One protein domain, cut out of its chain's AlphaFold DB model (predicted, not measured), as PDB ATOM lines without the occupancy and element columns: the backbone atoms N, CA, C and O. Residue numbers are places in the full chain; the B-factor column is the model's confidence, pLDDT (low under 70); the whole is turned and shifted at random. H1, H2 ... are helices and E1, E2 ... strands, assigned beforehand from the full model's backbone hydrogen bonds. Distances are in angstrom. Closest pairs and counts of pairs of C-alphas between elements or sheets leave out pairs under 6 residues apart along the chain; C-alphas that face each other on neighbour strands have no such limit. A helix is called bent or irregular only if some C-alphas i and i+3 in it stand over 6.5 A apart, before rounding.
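This is residues 188 to 328 of the 331 residues of an uncharacterized protein of Methanococcus voltae (strain ATCC BAA-1334 / A3) (UniProt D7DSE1). A strongly twisted sheet of six strands, curled like part of a barrel, wraps round the short helix H6 on one face, while H4 packs slantwise on the opposite face with H1 beside it. The long, bent hairpin E1 and E2 runs along the longest axis, with its turn at one end of the domain and H2 at the other. The printed part has 141 residues, with six named helices and six named strands in the order H1 E1 E2 H2 H3 H4 E3 E4 H5 E5 H6 E6. The sheet is mixed, in the order E5 E4 E3 E2 E1 E6, and the class is mixed, helices and strands. The whole is compact, with a radius of gyration of the C-alphas of 15.0 A, yet elongated in outline, spanning 51 by 30 by 25 A.

Find C-alpha 188 at (254.983, -30.298, 16.369); from there H1 runs through residues 188 to 202, 19.9 A long. H1 is only just irregular, with C-alphas 197 and 200 6.8 A apart. E1, residues 203 to 213, covers 29.0 A and bends by 52 degrees at residue 206. E2, residues 219 to 231, is the longest strand at 32.2 A; it bends by 63 degrees at residue 227 and ends at C-alpha 231, (249.719, -31.282, 32.979). Next come H2, residues 233 to 243 and 15.2 A long, H3, residues 248 to 252, and H4, residues 255 to 264 and 14.8 A long. H4 is also only just irregular, with C-alphas 260 and 263 6.8 A apart. Read on to E3, residues 274 to 278, E4, residues 282 to 288 and 19.7 A long, and H5, residues 291 to 297. E5, residues 311 to 317, is 19.7 A long; H6, residues 318 to 324, follows, and E6, residues 325 to 327, ends at C-alpha 327, (239.651, -43.131, 41.226).

Begin at the sheet, where E3 and E2 are parallel, with N 231 and O 277 2.7 A apart. E2, the helices H2, H3 and H4, and E3 form a strand-helix-strand unit, two parallel neighbour strands with helices between. The hairpin E1 and E2 is antiparallel, with N 208 and O 224 2.8 A apart. The hairpin E3 and E4 is antiparallel, with N 276 and O 286 2.8 A apart. The edge strand E5 is antiparallel to E4, with N 312 and O 287 2.7 A apart; the edge strand E6 is antiparallel to E1, with N 207 and O 326 2.9 A apart. H4 has a height over the sheet of 7.7 A and lies over E4 and, only just, E3, on which 3 of its C-alphas fall; its closest C-alphas to E4 are those of Val 259 and Ala 287, 6.2 A. H6 is on the opposite face, and the sheet curls round it; its closest C-alphas to E1 are those of Tyr 324 and Asp 209, 5.2 A. H1 touches H4 with residues 191 to 196 alone, the closest C-alphas being those of Ile 192 and Leu 258, 6.2 A, at a steep tilt of 67 degrees, only just short of about perpendicular. H1 touches H2 with residues 190 to 195 alone, the closest C-alphas being those of Ser 191 and Leu 243, 6.9 A. H2 touches H3, with the C-alphas of Met 240 and Leu 251 closest at 6.8 A. H5 is not on the sheet and touches no helix. Every O i to N i+4 pair is within hydrogen-bond range in H2, H3, H5 and H6; in H1 9 of 11 are, in H4 4 of 6.

Look for the two C-alphas farthest apart at Arg 216 and Gly 244, 50.9 A. The printed part has no cut. The link from H5 to E5, residues 298 to 310, is long; within it residues 307 to 308 pair antiparallel with residues 312 to 313 of E5. The mean pLDDT of the printed part is 84.8, and it is under 70 at residues 210 to 222 and 327 to 328.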
ATOM      1  N   LEU A 188     256.025 -29.295  16.166       89.50
ATOM      2  CA  LEU A 188     254.983 -30.298  16.369       89.50
ATOM      3  C   LEU A 188     255.585 -31.692  16.575       89.50
ATOM      4  O   LEU A 188     255.219 -32.356  17.539       89.50
ATOM      5  N   ALA A 189     256.536 -32.102  15.733       89.50
ATOM      6  CA  ALA A 189     257.239 -33.377  15.871       89.50
ATOM      7  C   ALA A 189     257.991 -33.464  17.209       89.50
ATOM      8  O   ALA A 189     257.863 -34.453  17.930       89.50
ATOM      9  N   LYS A 190     258.692 -32.391  17.607       91.56
ATOM     10  CA  LYS A 190     259.318 -32.289  18.936       91.56
ATOM     11  C   LYS A 190     258.289 -32.402  20.064       91.56
ATOM     12  O   LYS A 190     258.549 -33.084  21.049       91.56
ATOM     13  N   SER A 191     257.126 -31.764  19.920       90.31
ATOM     14  CA  SER A 191     256.052 -31.810  20.922       90.31
ATOM     15  C   SER A 191     255.495 -33.219  21.092       90.31
ATOM     16  O   SER A 191     255.323 -33.652  22.227       90.31
ATOM     17  N   ILE A 192     255.261 -33.936  19.988       90.44
ATOM     18  CA  ILE A 192     254.830 -35.342  20.003       90.44
ATOM     19  C   ILE A 192     255.887 -36.195  20.709       90.44
ATOM     20  O   ILE A 192     255.574 -36.835  21.704       90.44
ATOM     21  N   SER A 193     257.152 -36.100  20.290       91.06
ATOM     22  CA  SER A 193     258.252 -36.872  20.885       91.06
ATOM     23  C   SER A 193     258.426 -36.617  22.390       91.06
ATOM     24  O   SER A 193     258.600 -37.551  23.174       91.06
ATOM     25  N   ILE A 194     258.361 -35.358  22.833       91.00
ATOM     26  CA  ILE A 194     258.446 -35.027  24.262       91.00
ATOM     27  C   ILE A 194     257.251 -35.603  25.017       91.00
ATOM     28  O   ILE A 194     257.436 -36.158  26.099       91.00
ATOM     29  N   PHE A 195     256.043 -35.473  24.468       90.62
ATOM     30  CA  PHE A 195     254.833 -35.967  25.112       90.62
ATOM     31  C   PHE A 195     254.825 -37.497  25.214       90.62
ATOM     32  O   PHE A 195     254.561 -38.022  26.294       90.62
ATOM     33  N   ASP A 196     255.225 -38.201  24.155       89.94
ATOM     34  CA  ASP A 196     255.346 -39.662  24.139       89.94
ATOM     35  C   ASP A 196     256.318 -40.175  25.201       89.94
ATOM     36  O   ASP A 196     256.019 -41.132  25.911       89.94
ATOM     37  N   ASN A 197     257.443 -39.487  25.395       90.44
ATOM     38  CA  ASN A 197     258.404 -39.825  26.446       90.44
ATOM     39  C   ASN A 197     257.890 -39.544  27.869       90.44
ATOM     40  O   ASN A 197     258.430 -40.069  28.846       90.44
ATOM     41  N   LEU A 198     256.886 -38.677  28.018       88.69
ATOM     42  CA  LEU A 198     256.310 -38.316  29.313       88.69
ATOM     43  C   LEU A 198     255.135 -39.211  29.701       88.69
ATOM     44  O   LEU A 198     254.930 -39.401  30.902       88.69
ATOM     45  N   ILE A 199     254.402 -39.764  28.731       90.38
ATOM     46  CA  ILE A 199     253.264 -40.664  28.959       90.38
ATOM     47  C   ILE A 199     253.589 -41.767  29.983       90.38
ATOM     48  O   ILE A 199     252.888 -41.800  30.996       90.38
ATOM     49  N   PRO A 200     254.662 -42.576  29.838       90.06
ATOM     50  CA  PRO A 200     254.919 -43.707  30.736       90.06
ATOM     51  C   PRO A 200     255.006 -43.310  32.217       90.06
ATOM     52  O   PRO A 200     254.633 -44.067  33.107       90.06
ATOM     53  N   LYS A 201     255.498 -42.094  32.495       90.56
ATOM     54  CA  LYS A 201     255.727 -41.583  33.856       90.56
ATOM     55  C   LYS A 201     254.553 -40.785  34.422       90.56
ATOM     56  O   LYS A 201     254.550 -40.486  35.611       90.56
ATOM     57  N   ASN A 202     253.608 -40.369  33.579       91.88
ATOM     58  CA  ASN A 202     252.567 -39.405  33.953       91.88
ATOM     59  C   ASN A 202     251.145 -39.887  33.662       91.88
ATOM     60  O   ASN A 202     250.197 -39.213  34.076       91.88
ATOM     61  N   ILE A 203     250.983 -41.010  32.958       94.25
ATOM     62  CA  ILE A 203     249.670 -41.590  32.719       94.25
ATOM     63  C   ILE A 203     249.040 -42.037  34.035       94.25
ATOM     64  O   ILE A 203     249.661 -42.675  34.885       94.25
ATOM     65  N   LYS A 204     247.775 -41.673  34.192       93.12
ATOM     66  CA  LYS A 204     246.911 -42.052  35.301       93.12
ATOM     67  C   LYS A 204     245.641 -42.671  34.748       93.12
ATOM     68  O   LYS A 204     245.294 -42.461  33.585       93.12
ATOM     69  N   TYR A 205     244.939 -43.390  35.610       92.19
ATOM     70  CA  TYR A 205     243.696 -44.067  35.279       92.19
ATOM     71  C   TYR A 205     242.594 -43.594  36.215       92.19
ATOM     72  O   TYR A 205     242.825 -43.314  37.393       92.19
ATOM     73  N   ALA A 206     241.399 -43.449  35.664       88.19
ATOM     74  CA  ALA A 206     240.214 -43.057  36.404       88.19
ATOM     75  C   ALA A 206     238.985 -43.647  35.728       88.19
ATOM     76  O   ALA A 206     238.966 -43.848  34.515       88.19
ATOM     77  N   ASN A 207     237.944 -43.885  36.509       85.88
ATOM     78  CA  ASN A 207     236.628 -44.104  35.944       85.88
ATOM     79  C   ASN A 207     236.022 -42.750  35.594       85.88
ATOM     80  O   ASN A 207     235.991 -41.851  36.440       85.88
ATOM     81  N   ILE A 208     235.571 -42.609  34.350       83.69
ATOM     82  CA  ILE A 208     234.743 -41.486  33.948       83.69
ATOM     83  C   ILE A 208     233.279 -41.891  34.066       83.69
ATOM     84  O   ILE A 208     232.811 -42.781  33.351       83.69
ATOM     85  N   ASP A 209     232.581 -41.245  34.993       77.06
ATOM     86  CA  ASP A 209     231.141 -41.392  35.132       77.06
ATOM     87  C   ASP A 209     230.476 -40.497  34.100       77.06
ATOM     88  O   ASP A 209     230.565 -39.264  34.156       77.06
ATOM     89  N   TYR A 210     229.799 -41.124  33.148       67.94
ATOM     90  CA  TYR A 210     229.109 -40.410  32.096       67.94
ATOM     91  C   TYR A 210     227.649 -40.833  32.014       67.94
ATOM     92  O   TYR A 210     227.314 -42.017  31.958       67.94
ATOM     93  N   LYS A 211     226.769 -39.831  31.977       63.88
ATOM     94  CA  LYS A 211     225.362 -40.007  31.623       63.88
ATOM     95  C   LYS A 211     225.241 -39.774  30.133       63.88
ATOM     96  O   LYS A 211     225.409 -38.641  29.685       63.88
ATOM     97  N   PHE A 212     224.912 -40.813  29.376       61.41
ATOM     98  CA  PHE A 212     224.615 -40.652  27.957       61.41
ATOM     99  C   PHE A 212     223.202 -41.096  27.611       61.41
ATOM    100  O   PHE A 212     222.544 -41.844  28.337       61.41
ATOM    101  N   MET A 213     222.725 -40.587  26.478       49.44
ATOM    102  CA  MET A 213     221.495 -41.048  25.851       49.44
ATOM    103  C   MET A 213     221.777 -42.385  25.165       49.44
ATOM    104  O   MET A 213     222.328 -42.428  24.063       49.44
ATOM    105  N   GLY A 214     221.413 -43.488  25.822       49.31
ATOM    106  CA  GLY A 214     221.538 -44.821  25.240       49.31
ATOM    107  C   GLY A 214     220.691 -44.976  23.972       49.31
ATOM    108  O   GLY A 214     219.712 -44.253  23.757       49.31
ATOM    109  N   LYS A 215     221.005 -45.992  23.151       47.47
ATOM    110  CA  LYS A 215     220.255 -46.335  21.917       47.47
ATOM    111  C   LYS A 215     218.738 -46.506  22.140       47.47
ATOM    112  O   LYS A 215     217.969 -46.417  21.191       47.47
ATOM    113  N   ARG A 216     218.300 -46.741  23.384       52.28
ATOM    114  CA  ARG A 216     216.895 -46.945  23.782       52.28
ATOM    115  C   ARG A 216     216.226 -45.731  24.445       52.28
ATOM    116  O   ARG A 216     215.190 -45.910  25.079       52.28
ATOM    117  N   ARG A 217     216.783 -44.514  24.333       48.41
ATOM    118  CA  ARG A 217     216.249 -43.293  24.987       48.41
ATOM    119  C   ARG A 217     216.035 -43.458  26.503       48.41
ATOM    120  O   ARG A 217     215.106 -42.894  27.072       48.41
ATOM    121  N   ARG A 218     216.887 -44.248  27.160       49.12
ATOM    122  CA  ARG A 218     217.010 -44.280  28.622       49.12
ATOM    123  C   ARG A 218     218.331 -43.615  28.986       49.12
ATOM    124  O   ARG A 218     219.317 -43.790  28.268       49.12
ATOM    125  N   HIS A 219     218.330 -42.845  30.071       51.44
ATOM    126  CA  HIS A 219     219.573 -42.404  30.689       51.44
ATOM    127  C   HIS A 219     220.263 -43.642  31.249       51.44
ATOM    128  O   HIS A 219     219.761 -44.264  32.181       51.44
ATOM    129  N   GLU A 220     221.380 -44.017  30.639       58.19
ATOM    130  CA  GLU A 220     222.259 -45.049  31.167       58.19
ATOM    131  C   GLU A 220     223.454 -44.328  31.799       58.19
ATOM    132  O   GLU A 220     224.109 -43.494  31.167       58.19
ATOM    133  N   GLU A 221     223.673 -44.583  33.089       62.84
ATOM    134  CA  GLU A 221     224.903 -44.197  33.773       62.84
ATOM    135  C   GLU A 221     225.955 -45.246  33.441       62.84
ATOM    136  O   GLU A 221     225.789 -46.428  33.746       62.84
ATOM    137  N   TYR A 222     227.025 -44.818  32.779       67.19
ATOM    138  CA  TYR A 222     228.123 -45.691  32.406       67.19
ATOM    139  C   TYR A 222     229.397 -45.154  33.031       67.19
ATOM    140  O   TYR A 222     229.817 -44.030  32.757       67.19
ATOM    141  N   SER A 223     230.008 -45.975  33.876       76.75
ATOM    142  CA  SER A 223     231.375 -45.767  34.327       76.75
ATOM    143  C   SER A 223     232.293 -46.458  33.329       76.75
ATOM    144  O   SER A 223     232.204 -47.672  33.136       76.75
ATOM    145  N   MET A 224     233.163 -45.699  32.675       83.44
ATOM    146  CA  MET A 224     234.155 -46.248  31.755       83.44
ATOM    147  C   MET A 224     235.557 -45.959  32.271       83.44
ATOM    148  O   MET A 224     235.879 -44.825  32.618       83.44
ATOM    149  N   LEU A 225     236.418 -46.973  32.261       89.38
ATOM    150  CA  LEU A 225     237.825 -46.764  32.556       89.38
ATOM    151  C   LEU A 225     238.445 -45.884  31.463       89.38
ATOM    152  O   LEU A 225     238.363 -46.186  30.270       89.38
ATOM    153  N   CYS A 226     239.052 -44.786  31.885       92.31
ATOM    154  CA  CYS A 226     239.778 -43.862  31.039       92.31
ATOM    155  C   CYS A 226     241.216 -43.709  31.525       92.31
ATOM    156  O   CYS A 226     241.583 -44.077  32.645       92.31
ATOM    157  N   GLN A 227     242.015 -43.115  30.657       94.81
ATOM    158  CA  GLN A 227     243.415 -42.815  30.884       94.81
ATOM    159  C   GLN A 227     243.652 -41.330  30.663       94.81
ATOM    160  O   GLN A 227     243.042 -40.710  29.790       94.81
ATOM    161  N   TYR A 228     244.537 -40.733  31.448       94.94
ATOM    162  CA  TYR A 228     244.776 -39.305  31.349       94.94
ATOM    163  C   TYR A 228     246.185 -38.899  31.754       94.94
ATOM    164  O   TYR A 228     246.831 -39.545  32.575       94.94
ATOM    165  N   VAL A 229     246.631 -37.772  31.206       94.75
ATOM    166  CA  VAL A 229     247.809 -37.037  31.673       94.75
ATOM    167  C   VAL A 229     247.336 -35.719  32.267       94.75
ATOM    168  O   VAL A 229     246.626 -34.946  31.622       94.75
ATOM    169  N   HIS A 230     247.745 -35.444  33.505       93.31
ATOM    170  CA  HIS A 230     247.489 -34.160  34.152       93.31
ATOM    171  C   HIS A 230     248.730 -33.274  34.056       93.31
ATOM    172  O   HIS A 230     249.699 -33.452  34.794       93.31
ATOM    173  N   VAL A 231     248.690 -32.305  33.146       92.00
ATOM    174  CA  VAL A 231     249.719 -31.282  32.979       92.00
ATOM    175  C   VAL A 231     249.560 -30.217  34.060       92.00
ATOM    176  O   VAL A 231     248.780 -29.269  33.954       92.00
ATOM    177  N   ASN A 232     250.299 -30.411  35.149       88.25
ATOM    178  CA  ASN A 232     250.482 -29.400  36.182       88.25
ATOM    179  C   ASN A 232     251.528 -28.353  35.755       88.25
ATOM    180  O   ASN A 232     252.173 -28.479  34.713       88.25
ATOM    181  N   LYS A 233     251.714 -27.320  36.585       86.81
ATOM    182  CA  LYS A 233     252.669 -26.231  36.327       86.81
ATOM    183  C   LYS A 233     254.088 -26.749  36.044       86.81
ATOM    184  O   LYS A 233     254.659 -26.390  35.023       86.81
ATOM    185  N   ASN A 234     254.604 -27.650  36.878       87.38
ATOM    186  CA  ASN A 234     255.963 -28.182  36.738       87.38
ATOM    187  C   ASN A 234     256.144 -28.981  35.435       87.38
ATOM    188  O   ASN A 234     257.165 -28.859  34.755       87.38
ATOM    189  N   LEU A 235     255.150 -29.794  35.061       88.44
ATOM    190  CA  LEU A 235     255.181 -30.566  33.819       88.44
ATOM    191  C   LEU A 235     255.088 -29.641  32.602       88.44
ATOM    192  O   LEU A 235     255.844 -29.816  31.649       88.44
ATOM    193  N   SER A 236     254.222 -28.624  32.656       87.88
ATOM    194  CA  SER A 236     254.127 -27.583  31.625       87.88
ATOM    195  C   SER A 236     255.465 -26.857  31.448       87.88
ATOM    196  O   SER A 236     255.968 -26.785  30.330       87.88
ATOM    197  N   GLU A 237     256.096 -26.399  32.533       88.50
ATOM    198  CA  GLU A 237     257.407 -25.733  32.507       88.50
ATOM    199  C   GLU A 237     258.499 -26.638  31.931       88.50
ATOM    200  O   GLU A 237     259.281 -26.204  31.084       88.50
ATOM    201  N   THR A 238     258.496 -27.922  32.300       89.06
ATOM    202  CA  THR A 238     259.424 -28.919  31.747       89.06
ATOM    203  C   THR A 238     259.246 -29.078  30.236       89.06
ATOM    204  O   THR A 238     260.226 -29.098  29.490       89.06
ATOM    205  N   ILE A 239     258.001 -29.194  29.763       87.38
ATOM    206  CA  ILE A 239     257.703 -29.347  28.335       87.38
ATOM    207  C   ILE A 239     258.077 -28.071  27.573       87.38
ATOM    208  O   ILE A 239     258.740 -28.149  26.540       87.38
ATOM    209  N   MET A 240     257.693 -26.901  28.087       90.38
ATOM    210  CA  MET A 240     258.005 -25.609  27.474       90.38
ATOM    211  C   MET A 240     259.511 -25.394  27.354       90.38
ATOM    212  O   MET A 240     259.977 -25.040  26.272       90.38
ATOM    213  N   SER A 241     260.271 -25.683  28.415       89.31
ATOM    214  CA  SER A 241     261.734 -25.597  28.412       89.31
ATOM    215  C   SER A 241     262.349 -26.474  27.317       89.31
ATOM    216  O   SER A 241     263.123 -25.981  26.499       89.31
ATOM    217  N   LYS A 242     261.930 -27.744  27.210       89.00
ATOM    218  CA  LYS A 242     262.413 -28.667  26.165       89.00
ATOM    219  C   LYS A 242     262.027 -28.245  24.744       89.00
ATOM    220  O   LYS A 242     262.734 -28.574  23.794       89.00
ATOM    221  N   LEU A 243     260.906 -27.542  24.589       87.62
ATOM    222  CA  LEU A 243     260.445 -27.024  23.302       87.62
ATOM    223  C   LEU A 243     261.030 -25.651  22.947       87.62
ATOM    224  O   LEU A 243     260.831 -25.201  21.820       87.62
ATOM    225  N   GLY A 244     261.720 -24.979  23.874       86.75
ATOM    226  CA  GLY A 244     262.140 -23.587  23.700       86.75
ATOM    227  C   GLY A 244     260.960 -22.610  23.636       86.75
ATOM    228  O   GLY A 244     261.039 -21.584  22.964       86.75
ATOM    229  N   LEU A 245     259.839 -22.937  24.289       86.19
ATOM    230  CA  LEU A 245     258.663 -22.072  24.366       86.19
ATOM    231  C   LEU A 245     258.737 -21.185  25.607       86.19
ATOM    232  O   LEU A 245     259.129 -21.624  26.683       86.19
ATOM    233  N   ASN A 246     258.286 -19.944  25.462       83.44
ATOM    234  CA  ASN A 246     258.296 -18.943  26.527       83.44
ATOM    235  C   ASN A 246     256.936 -18.764  27.224       83.44
ATOM    236  O   ASN A 246     256.846 -18.011  28.190       83.44
ATOM    237  N   ASN A 247     255.865 -19.417  26.749       80.69
ATOM    238  CA  ASN A 247     254.569 -19.386  27.425       80.69
ATOM    239  C   ASN A 247     253.718 -20.646  27.191       80.69
ATOM    240  O   ASN A 247     253.822 -21.326  26.166       80.69
ATOM    241  N   ASN A 248     252.798 -20.900  28.131       77.56
ATOM    242  CA  ASN A 248     251.951 -22.098  28.123       77.56
ATOM    243  C   ASN A 248     250.866 -22.059  27.031       77.56
ATOM    244  O   ASN A 248     250.406 -23.094  26.554       77.56
ATOM    245  N   SER A 249     250.460 -20.869  26.574       79.12
ATOM    246  CA  SER A 249     249.479 -20.745  25.487       79.12
ATOM    247  C   SER A 249     249.992 -21.344  24.172       79.12
ATOM    248  O   SER A 249     249.199 -21.881  23.397       79.12
ATOM    249  N   LEU A 250     251.309 -21.302  23.929       76.94
ATOM    250  CA  LEU A 250     251.939 -21.926  22.768       76.94
ATOM    251  C   LEU A 250     251.877 -23.451  22.860       76.94
ATOM    252  O   LEU A 250     251.514 -24.088  21.873       76.94
ATOM    253  N   LEU A 251     252.126 -24.018  24.043       82.31
ATOM    254  CA  LEU A 251     252.017 -25.458  24.286       82.31
ATOM    255  C   LEU A 251     250.583 -25.967  24.051       82.31
ATOM    256  O   LEU A 251     250.371 -26.935  23.314       82.31
ATOM    257  N   LYS A 252     249.574 -25.250  24.566       85.00
ATOM    258  CA  LYS A 252     248.150 -25.602  24.398       85.00
ATOM    259  C   LYS A 252     247.700 -25.711  22.937       85.00
ATOM    260  O   LYS A 252     246.751 -26.441  22.645       85.00
ATOM    261  N   LYS A 253     248.371 -25.040  21.987       85.31
ATOM    262  CA  LYS A 253     248.063 -25.153  20.543       85.31
ATOM    263  C   LYS A 253     248.253 -26.578  20.005       85.31
ATOM    264  O   LYS A 253     247.706 -26.906  18.943       85.31
ATOM    265  N   TYR A 254     249.032 -27.406  20.697       87.50
ATOM    266  CA  TYR A 254     249.377 -28.756  20.271       87.50
ATOM    267  C   TYR A 254     248.515 -29.837  20.925       87.50
ATOM    268  O   TYR A 254     248.337 -30.882  20.310       87.50
ATOM    269  N   TYR A 255     247.889 -29.582  22.081       90.31
ATOM    270  CA  TYR A 255     247.121 -30.589  22.832       90.31
ATOM    271  C   TYR A 255     246.051 -31.348  22.029       90.31
ATOM    272  O   TYR A 255     246.004 -32.567  22.168       90.31
ATOM    273  N   PRO A 256     245.257 -30.729  21.128       88.12
ATOM    274  CA  PRO A 256     244.334 -31.498  20.289       88.12
ATOM    275  C   PRO A 256     245.036 -32.546  19.414       88.12
ATOM    276  O   PRO A 256     244.494 -33.623  19.192       88.12
ATOM    277  N   VAL A 257     246.238 -32.233  18.917       88.00
ATOM    278  CA  VAL A 257     247.045 -33.182  18.140       88.00
ATOM    279  C   VAL A 257     247.667 -34.219  19.067       88.00
ATOM    280  O   VAL A 257     247.578 -35.393  18.750       88.00
ATOM    281  N   LEU A 258     248.200 -33.819  20.227       91.38
ATOM    282  CA  LEU A 258     248.813 -34.755  21.180       91.38
ATOM    283  C   LEU A 258     247.817 -35.797  21.701       91.38
ATOM    284  O   LEU A 258     248.142 -36.973  21.754       91.38
ATOM    285  N   VAL A 259     246.582 -35.397  22.023       92.00
ATOM    286  CA  VAL A 259     245.514 -36.340  22.403       92.00
ATOM    287  C   VAL A 259     245.185 -37.307  21.267       92.00
ATOM    288  O   VAL A 259     244.884 -38.473  21.508       92.00
ATOM    289  N   HIS A 260     245.215 -36.826  20.024       88.38
ATOM    290  CA  HIS A 260     244.941 -37.651  18.857       88.38
ATOM    291  C   HIS A 260     246.063 -38.658  18.590       88.38
ATOM    292  O   HIS A 260     245.775 -39.831  18.369       88.38
ATOM    293  N   THR A 261     247.319 -38.209  18.639       87.62
ATOM    294  CA  THR A 261     248.499 -39.036  18.364       87.62
ATOM    295  C   THR A 261     248.889 -39.919  19.538       87.62
ATOM    296  O   THR A 261     249.558 -40.906  19.307       87.62
ATOM    297  N   ALA A 262     248.433 -39.653  20.766       90.31
ATOM    298  CA  ALA A 262     248.774 -40.462  21.940       90.31
ATOM    299  C   ALA A 262     248.551 -41.972  21.730       90.31
ATOM    300  O   ALA A 262     249.295 -42.774  22.270       90.31
ATOM    301  N   TYR A 263     247.574 -42.380  20.916       90.38
ATOM    302  CA  TYR A 263     247.291 -43.793  20.623       90.38
ATOM    303  C   TYR A 263     248.353 -44.510  19.779       90.38
ATOM    304  O   TYR A 263     248.267 -45.724  19.617       90.38
ATOM    305  N   THR A 264     249.356 -43.799  19.257       84.94
ATOM    306  CA  THR A 264     250.558 -44.426  18.686       84.94
ATOM    307  C   THR A 264     251.540 -44.871  19.771       84.94
ATOM    308  O   THR A 264     252.396 -45.712  19.510       84.94
ATOM    309  N   ASN A 265     251.415 -44.351  20.995       88.12
ATOM    310  CA  ASN A 265     252.234 -44.748  22.131       88.12
ATOM    311  C   ASN A 265     251.737 -46.092  22.709       88.12
ATOM    312  O   ASN A 265     250.543 -46.232  22.985       88.12
ATOM    313  N   PRO A 266     252.622 -47.083  22.926       86.94
ATOM    314  CA  PRO A 266     252.230 -48.418  23.382       86.94
ATOM    315  C   PRO A 266     251.604 -48.456  24.786       86.94
ATOM    316  O   PRO A 266     250.879 -49.405  25.083       86.94
ATOM    317  N   ASP A 267     251.838 -47.442  25.625       90.31
ATOM    318  CA  ASP A 267     251.258 -47.351  26.971       90.31
ATOM    319  C   ASP A 267     249.827 -46.780  26.970       90.31
ATOM    320  O   ASP A 267     249.151 -46.775  28.000       90.31
ATOM    321  N   ILE A 268     249.345 -46.305  25.817       92.25
ATOM    322  CA  ILE A 268     248.003 -45.750  25.634       92.25
ATOM    323  C   ILE A 268     247.098 -46.829  25.032       92.25
ATOM    324  O   ILE A 268     247.260 -47.257  23.890       92.25
ATOM    325  N   SER A 269     246.077 -47.245  25.778       92.56
ATOM    326  CA  SER A 269     245.072 -48.184  25.289       92.56
ATOM    327  C   SER A 269     244.111 -47.510  24.311       92.56
ATOM    328  O   SER A 269     243.305 -46.666  24.693       92.56
ATOM    329  N   TYR A 270     244.099 -47.969  23.059       91.12
ATOM    330  CA  TYR A 270     243.108 -47.578  22.043       91.12
ATOM    331  C   TYR A 270     241.683 -48.102  22.320       91.12
ATOM    332  O   TYR A 270     240.760 -47.844  21.550       91.12
ATOM    333  N   LEU A 271     241.483 -48.827  23.426       92.31
ATOM    334  CA  LEU A 271     240.175 -49.248  23.936       92.31
ATOM    335  C   LEU A 271     239.767 -48.483  25.201       92.31
ATOM    336  O   LEU A 271     238.830 -48.892  25.885       92.31
ATOM    337  N   MET A 272     240.441 -47.375  25.510       92.75
ATOM    338  CA  MET A 272     240.061 -46.450  26.575       92.75
ATOM    339  C   MET A 272     240.056 -45.022  26.027       92.75
ATOM    340  O   MET A 272     240.895 -44.692  25.189       92.75
ATOM    341  N   PRO A 273     239.146 -44.145  26.473       93.31
ATOM    342  CA  PRO A 273     239.271 -42.728  26.179       93.31
ATOM    343  C   PRO A 273     240.524 -42.152  26.827       93.31
ATOM    344  O   PRO A 273     240.892 -42.535  27.942       93.31
ATOM    345  N   PHE A 274     241.123 -41.176  26.153       95.00
ATOM    346  CA  PHE A 274     242.318 -40.487  26.615       95.00
ATOM    347  C   PHE A 274     242.056 -39.001  26.825       95.00
ATOM    348  O   PHE A 274     241.455 -38.355  25.961       95.00
ATOM    349  N   PHE A 275     242.546 -38.471  27.946       95.12
ATOM    350  CA  PHE A 275     242.426 -37.065  28.321       95.12
ATOM    351  C   PHE A 275     243.789 -36.411  28.570       95.12
ATOM    352  O   PHE A 275     244.688 -36.992  29.177       95.12
ATOM    353  N   ILE A 276     243.905 -35.144  28.186       95.81
ATOM    354  CA  ILE A 276     244.883 -34.205  28.728       95.81
ATOM    355  C   ILE A 276     244.114 -33.183  29.559       95.81
ATOM    356  O   ILE A 276     243.247 -32.472  29.043       95.81
ATOM    357  N   PHE A 277     244.459 -33.106  30.840       94.38
ATOM    358  CA  PHE A 277     243.991 -32.069  31.753       94.38
ATOM    359  C   PHE A 277     245.120 -31.078  31.985       94.38
ATOM    360  O   PHE A 277     246.211 -31.484  32.373       94.38
ATOM    361  N   ASP A 278     244.874 -29.792  31.776       92.50
ATOM    362  CA  ASP A 278     245.867 -28.738  31.992       92.50
ATOM    363  C   ASP A 278     245.336 -27.692  32.976       92.50
ATOM    364  O   ASP A 278     244.301 -27.070  32.735       92.50
ATOM    365  N   GLY A 279     246.049 -27.507  34.092       87.75
ATOM    366  CA  GLY A 279     245.645 -26.619  35.193       87.75
ATOM    367  C   GLY A 279     244.985 -27.340  36.379       87.75
ATOM    368  O   GLY A 279     244.832 -28.557  36.368       87.75
ATOM    369  N   PHE A 280     244.631 -26.595  37.435       81.19
ATOM    370  CA  PHE A 280     244.093 -27.152  38.693       81.19
ATOM    371  C   PHE A 280     242.683 -26.662  39.045       81.19
ATOM    372  O   PHE A 280     241.799 -27.481  39.269       81.19
ATOM    373  N   GLU A 281     242.472 -25.344  39.123       83.50
ATOM    374  CA  GLU A 281     241.161 -24.771  39.478       83.50
ATOM    375  C   GLU A 281     240.245 -24.648  38.251       83.50
ATOM    376  O   GLU A 281     239.112 -25.130  38.268       83.50
ATOM    377  N   ASN A 282     240.786 -24.088  37.164       88.12
ATOM    378  CA  ASN A 282     240.171 -24.060  35.838       88.12
ATOM    379  C   ASN A 282     240.967 -24.988  34.925       88.12
ATOM    380  O   ASN A 282     242.078 -24.657  34.503       88.12
ATOM    381  N   VAL A 283     240.416 -26.169  34.679       90.69
ATOM    382  CA  VAL A 283     241.083 -27.253  33.965       90.69
ATOM    383  C   VAL A 283     240.702 -27.172  32.498       90.69
ATOM    384  O   VAL A 283     239.546 -27.396  32.142       90.69
ATOM    385  N   SER A 284     241.668 -26.869  31.634       93.31
ATOM    386  CA  SER A 284     241.483 -27.051  30.197       93.31
ATOM    387  C   SER A 284     241.504 -28.547  29.890       93.31
ATOM    388  O   SER A 284     242.451 -29.247  30.255       93.31
ATOM    389  N   VAL A 285     240.458 -29.030  29.228       94.31
ATOM    390  CA  VAL A 285     240.252 -30.448  28.928       94.31
ATOM    391  C   VAL A 285     240.403 -30.665  27.436       94.31
ATOM    392  O   VAL A 285     239.805 -29.941  26.640       94.31
ATOM    393  N   TYR A 286     241.171 -31.682  27.066       94.75
ATOM    394  CA  TYR A 286     241.289 -32.180  25.701       94.75
ATOM    395  C   TYR A 286     241.132 -33.692  25.749       94.75
ATOM    396  O   TYR A 286     241.822 -34.343  26.526       94.75
ATOM    397  N   ALA A 287     240.237 -34.260  24.949       94.00
ATOM    398  CA  ALA A 287     239.908 -35.676  25.033       94.00
ATOM    399  C   ALA A 287     239.678 -36.307  23.662       94.00
ATOM    400  O   ALA A 287     239.258 -35.635  22.722       94.00
ATOM    401  N   LYS A 288     239.925 -37.609  23.539       93.00
ATOM    402  CA  LYS A 288     239.533 -38.407  22.370       93.00
ATOM    403  C   LYS A 288     238.882 -39.694  22.846       93.00
ATOM    404  O   LYS A 288     239.432 -40.384  23.702       93.00
ATOM    405  N   ILE A 289     237.746 -40.017  22.235       89.69
ATOM    406  CA  ILE A 289     237.114 -41.333  22.328       89.69
ATOM    407  C   ILE A 289     237.524 -42.110  21.071       89.69
ATOM    408  O   ILE A 289     237.240 -41.630  19.971       89.69
ATOM    409  N   PRO A 290     238.169 -43.280  21.195       90.88
ATOM    410  CA  PRO A 290     238.443 -44.148  20.053       90.88
ATOM    411  C   PRO A 290     237.163 -44.512  19.292       90.88
ATOM    412  O   PRO A 290     236.138 -44.826  19.912       90.88
ATOM    413  N   LYS A 291     237.212 -44.528  17.952       90.81
ATOM    414  CA  LYS A 291     236.040 -44.815  17.102       90.81
ATOM    415  C   LYS A 291     235.385 -46.160  17.446       90.81
ATOM    416  O   LYS A 291     234.160 -46.244  17.475       90.81
ATOM    417  N   LEU A 292     236.172 -47.172  17.824       91.94
ATOM    418  CA  LEU A 292     235.664 -48.472  18.288       91.94
ATOM    419  C   LEU A 292     234.726 -48.370  19.499       91.94
ATOM    420  O   LEU A 292     233.684 -49.027  19.524       91.94
ATOM    421  N   LEU A 293     235.073 -47.558  20.501       89.38
ATOM    422  CA  LEU A 293     234.227 -47.376  21.685       89.38
ATOM    423  C   LEU A 293     232.958 -46.608  21.328       89.38
ATOM    424  O   LEU A 293     231.868 -46.986  21.759       89.38
ATOM    425  N   LYS A 294     233.093 -45.572  20.493       87.88
ATOM    426  CA  LYS A 294     231.965 -44.784  19.993       87.88
ATOM    427  C   LYS A 294     230.955 -45.658  19.249       87.88
ATOM    428  O   LYS A 294     229.773 -45.585  19.549       87.88
ATOM    429  N   LEU A 295     231.408 -46.529  18.350       89.62
ATOM    430  CA  LEU A 295     230.532 -47.436  17.601       89.62
ATOM    431  C   LEU A 295     229.867 -48.484  18.503       89.62
ATOM    432  O   LEU A 295     228.664 -48.736  18.388       89.62
ATOM    433  N   LYS A 296     230.631 -49.077  19.428       89.06
ATOM    434  CA  LYS A 296     230.121 -50.135  20.308       89.06
ATOM    435  C   LYS A 296     229.082 -49.621  21.301       89.06
ATOM    436  O   LYS A 296     228.024 -50.232  21.443       89.06
ATOM    437  N   TYR A 297     229.393 -48.520  21.980       84.62
ATOM    438  CA  TYR A 297     228.600 -48.021  23.104       84.62
ATOM    439  C   TYR A 297     227.732 -46.810  22.749       84.62
ATOM    440  O   TYR A 297     226.897 -46.420  23.553       84.62
ATOM    441  N   ASN A 298     227.872 -46.241  21.545       80.69
ATOM    442  CA  ASN A 298     227.185 -45.014  21.124       80.69
ATOM    443  C   ASN A 298     227.439 -43.833  22.078       80.69
ATOM    444  O   ASN A 298     226.510 -43.148  22.500       80.69
ATOM    445  N   ILE A 299     228.709 -43.632  22.434       79.25
ATOM    446  CA  ILE A 299     229.147 -42.607  23.387       79.25
ATOM    447  C   ILE A 299     229.727 -41.372  22.686       79.25
ATOM    448  O   ILE A 299     230.449 -41.472  21.694       79.25
ATOM    449  N   ASP A 300     229.463 -40.198  23.253       82.94
ATOM    450  CA  ASP A 300     230.132 -38.930  22.951       82.94
ATOM    451  C   ASP A 300     230.486 -38.217  24.265       82.94
ATOM    452  O   ASP A 300     230.062 -38.673  25.315       82.94
ATOM    453  N   PHE A 301     231.263 -37.131  24.252       85.44
ATOM    454  CA  PHE A 301     231.491 -36.317  25.463       85.44
ATOM    455  C   PHE A 301     230.776 -34.961  25.423       85.44
ATOM    456  O   PHE A 301     231.117 -34.057  26.187       85.44
ATOM    457  N   LYS A 302     229.769 -34.792  24.554       81.75
ATOM    458  CA  LYS A 302     229.055 -33.509  24.430       81.75
ATOM    459  C   LYS A 302     228.248 -33.181  25.681       81.75
ATOM    460  O   LYS A 302     228.164 -32.017  26.057       81.75
ATOM    461  N   GLY A 303     227.721 -34.199  26.360       79.31
ATOM    462  CA  GLY A 303     227.021 -34.053  27.637       79.31
ATOM    463  C   GLY A 303     227.920 -33.675  28.821       79.31
ATOM    464  O   GLY A 303     227.407 -33.499  29.919       79.31
ATOM    465  N   MET A 304     229.240 -33.557  28.623       84.06
ATOM    466  CA  MET A 304     230.203 -33.163  29.661       84.06
ATOM    467  C   MET A 304     230.709 -31.728  29.477       84.06
ATOM    468  O   MET A 304     231.848 -31.439  29.824       84.06
ATOM    469  N   ASP A 305     229.929 -30.836  28.866       86.38
ATOM    470  CA  ASP A 305     230.363 -29.469  28.528       86.38
ATOM    471  C   ASP A 305     231.628 -29.425  27.642       86.38
ATOM    472  O   ASP A 305     232.396 -28.457  27.660       86.38
ATOM    473  N   LEU A 306     231.870 -30.484  26.858       87.69
ATOM    474  CA  LEU A 306     232.946 -30.519  25.874       87.69
ATOM    475  C   LEU A 306     232.388 -30.340  24.465       87.69
ATOM    476  O   LEU A 306     231.390 -30.938  24.068       87.69
ATOM    477  N   THR A 307     233.092 -29.548  23.667       84.19
ATOM    478  CA  THR A 307     232.774 -29.342  22.252       84.19
ATOM    479  C   THR A 307     233.649 -30.233  21.380       84.19
ATOM    480  O   THR A 307     234.797 -30.501  21.724       84.19
ATOM    481  N   GLY A 308     233.115 -30.713  20.255       79.75
ATOM    482  CA  GLY A 308     233.798 -31.657  19.366       79.75
ATOM    483  C   GLY A 308     232.951 -32.892  19.050       79.75
ATOM    484  O   GLY A 308     231.766 -32.942  19.373       79.75
ATOM    485  N   ASN A 309     233.545 -33.879  18.375       71.38
ATOM    486  CA  ASN A 309     232.860 -35.132  18.008       71.38
ATOM    487  C   ASN A 309     233.800 -36.353  17.987       71.38
ATOM    488  O   ASN A 309     233.400 -37.456  18.357       71.38
ATOM    489  N   ASN A 310     235.058 -36.159  17.581       78.00
ATOM    490  CA  ASN A 310     236.102 -37.194  17.639       78.00
ATOM    491  C   ASN A 310     237.248 -36.786  18.579       78.00
ATOM    492  O   ASN A 310     237.744 -37.594  19.359       78.00
ATOM    493  N   ILE A 311     237.618 -35.505  18.543       87.12
ATOM    494  CA  ILE A 311     238.459 -34.850  19.544       87.12
ATOM    495  C   ILE A 311     237.585 -33.799  20.220       87.12
ATOM    496  O   ILE A 311     236.948 -32.995  19.537       87.12
ATOM    497  N   TYR A 312     237.551 -33.837  21.541       89.38
ATOM    498  CA  TYR A 312     236.745 -32.992  22.400       89.38
ATOM    499  C   TYR A 312     237.634 -32.010  23.146       89.38
ATOM    500  O   TYR A 312     238.761 -32.341  23.513       89.38
ATOM    501  N   PHE A 313     237.134 -30.805  23.379       90.94
ATOM    502  CA  PHE A 313     237.823 -29.809  24.185       90.94
ATOM    503  C   PHE A 313     236.839 -28.871  24.884       90.94
ATOM    504  O   PHE A 313     235.744 -28.599  24.383       90.94
ATOM    505  N   GLY A 314     237.246 -28.371  26.045       91.69
ATOM    506  CA  GLY A 314     236.433 -27.503  26.891       91.69
ATOM    507  C   GLY A 314     237.190 -27.086  28.147       91.69
ATOM    508  O   GLY A 314     238.402 -27.290  28.250       91.69
ATOM    509  N   ASN A 315     236.478 -26.493  29.100       93.75
ATOM    510  CA  ASN A 315     237.031 -26.178  30.412       93.75
ATOM    511  C   ASN A 315     236.111 -26.733  31.495       93.75
ATOM    512  O   ASN A 315     234.901 -26.542  31.430       93.75
ATOM    513  N   TRP A 316     236.700 -27.373  32.498       92.94
ATOM    514  CA  TRP A 316     236.002 -27.828  33.693       92.94
ATOM    515  C   TRP A 316     236.511 -27.076  34.913       92.94
ATOM    516  O   TRP A 316     237.710 -26.841  35.072       92.94
ATOM    517  N   SER A 317     235.597 -26.749  35.816       91.75
ATOM    518  CA  SER A 317     235.961 -26.426  37.189       91.75
ATOM    519  C   SER A 317     236.531 -27.663  37.886       91.75
ATOM    520  O   SER A 317     236.190 -28.806  37.568       91.75
ATOM    521  N   LYS A 318     237.327 -27.452  38.933       89.00
ATOM    522  CA  LYS A 318     237.766 -28.521  39.845       89.00
ATOM    523  C   LYS A 318     236.610 -29.378  40.377       89.00
ATOM    524  O   LYS A 318     236.784 -30.575  40.592       89.00
ATOM    525  N   LYS A 319     235.430 -28.779  40.589       88.00
ATOM    526  CA  LYS A 319     234.221 -29.495  41.025       88.00
ATOM    527  C   LYS A 319     233.701 -30.432  39.932       88.00
ATOM    528  O   LYS A 319     233.454 -31.591  40.236       88.00
ATOM    529  N   GLN A 320     233.601 -29.954  38.688       88.69
ATOM    530  CA  GLN A 320     233.224 -30.782  37.534       88.69
ATOM    531  C   GLN A 320     234.223 -31.925  37.312       88.69
ATOM    532  O   GLN A 320     233.819 -33.071  37.155       88.69
ATOM    533  N   LEU A 321     235.531 -31.648  37.384       88.31
ATOM    534  CA  LEU A 321     236.554 -32.693  37.262       88.31
ATOM    535  C   LEU A 321     236.346 -33.803  38.304       88.31
ATOM    536  O   LEU A 321     236.369 -34.979  37.958       88.31
ATOM    537  N   LYS A 322     236.098 -33.434  39.567       85.38
ATOM    538  CA  LYS A 322     235.830 -34.388  40.656       85.38
ATOM    539  C   LYS A 322     234.498 -35.126  40.513       85.38
ATOM    540  O   LYS A 322     234.395 -36.242  41.002       85.38
ATOM    541  N   SER A 323     233.477 -34.512  39.913       84.81
ATOM    542  CA  SER A 323     232.195 -35.190  39.693       84.81
ATOM    543  C   SER A 323     232.251 -36.174  38.533       84.81
ATOM    544  O   SER A 323     231.530 -37.162  38.557       84.81
ATOM    545  N   TYR A 324     233.084 -35.899  37.526       85.25
ATOM    546  CA  TYR A 324     233.234 -36.764  36.360       85.25
ATOM    547  C   TYR A 324     234.262 -37.875  36.565       85.25
ATOM    548  O   TYR A 324     234.091 -38.948  35.999       85.25
ATOM    549  N   LEU A 325     235.318 -37.639  37.349       83.50
ATOM    550  CA  LEU A 325     236.375 -38.621  37.583       83.50
ATOM    551  C   LEU A 325     236.283 -39.222  38.982       83.50
ATOM    552  O   LEU A 325     236.453 -38.524  39.983       83.50
ATOM    553  N   ARG A 326     236.140 -40.547  39.042       76.00
ATOM    554  CA  ARG A 326     236.402 -41.335  40.249       76.00
ATOM    555  C   ARG A 326     237.753 -42.040  40.128       76.00
ATOM    556  O   ARG A 326     238.130 -42.421  39.016       76.00
ATOM    557  N   PRO A 327     238.485 -42.255  41.239       63.94
ATOM    558  CA  PRO A 327     239.651 -43.131  41.226       63.94
ATOM    559  C   PRO A 327     239.281 -44.472  40.583       63.94
ATOM    560  O   PRO A 327     238.281 -45.087  40.951       63.94
ATOM    561  N   GLY A 328     240.038 -44.874  39.566       56.06
ATOM    562  CA  GLY A 328     239.886 -46.161  38.899       56.06
ATOM    563  C   GLY A 328     241.135 -46.979  39.167       56.06
ATOM    564  O   GLY A 328     242.236 -46.514  38.879       56.06
TER     565      GLY A 328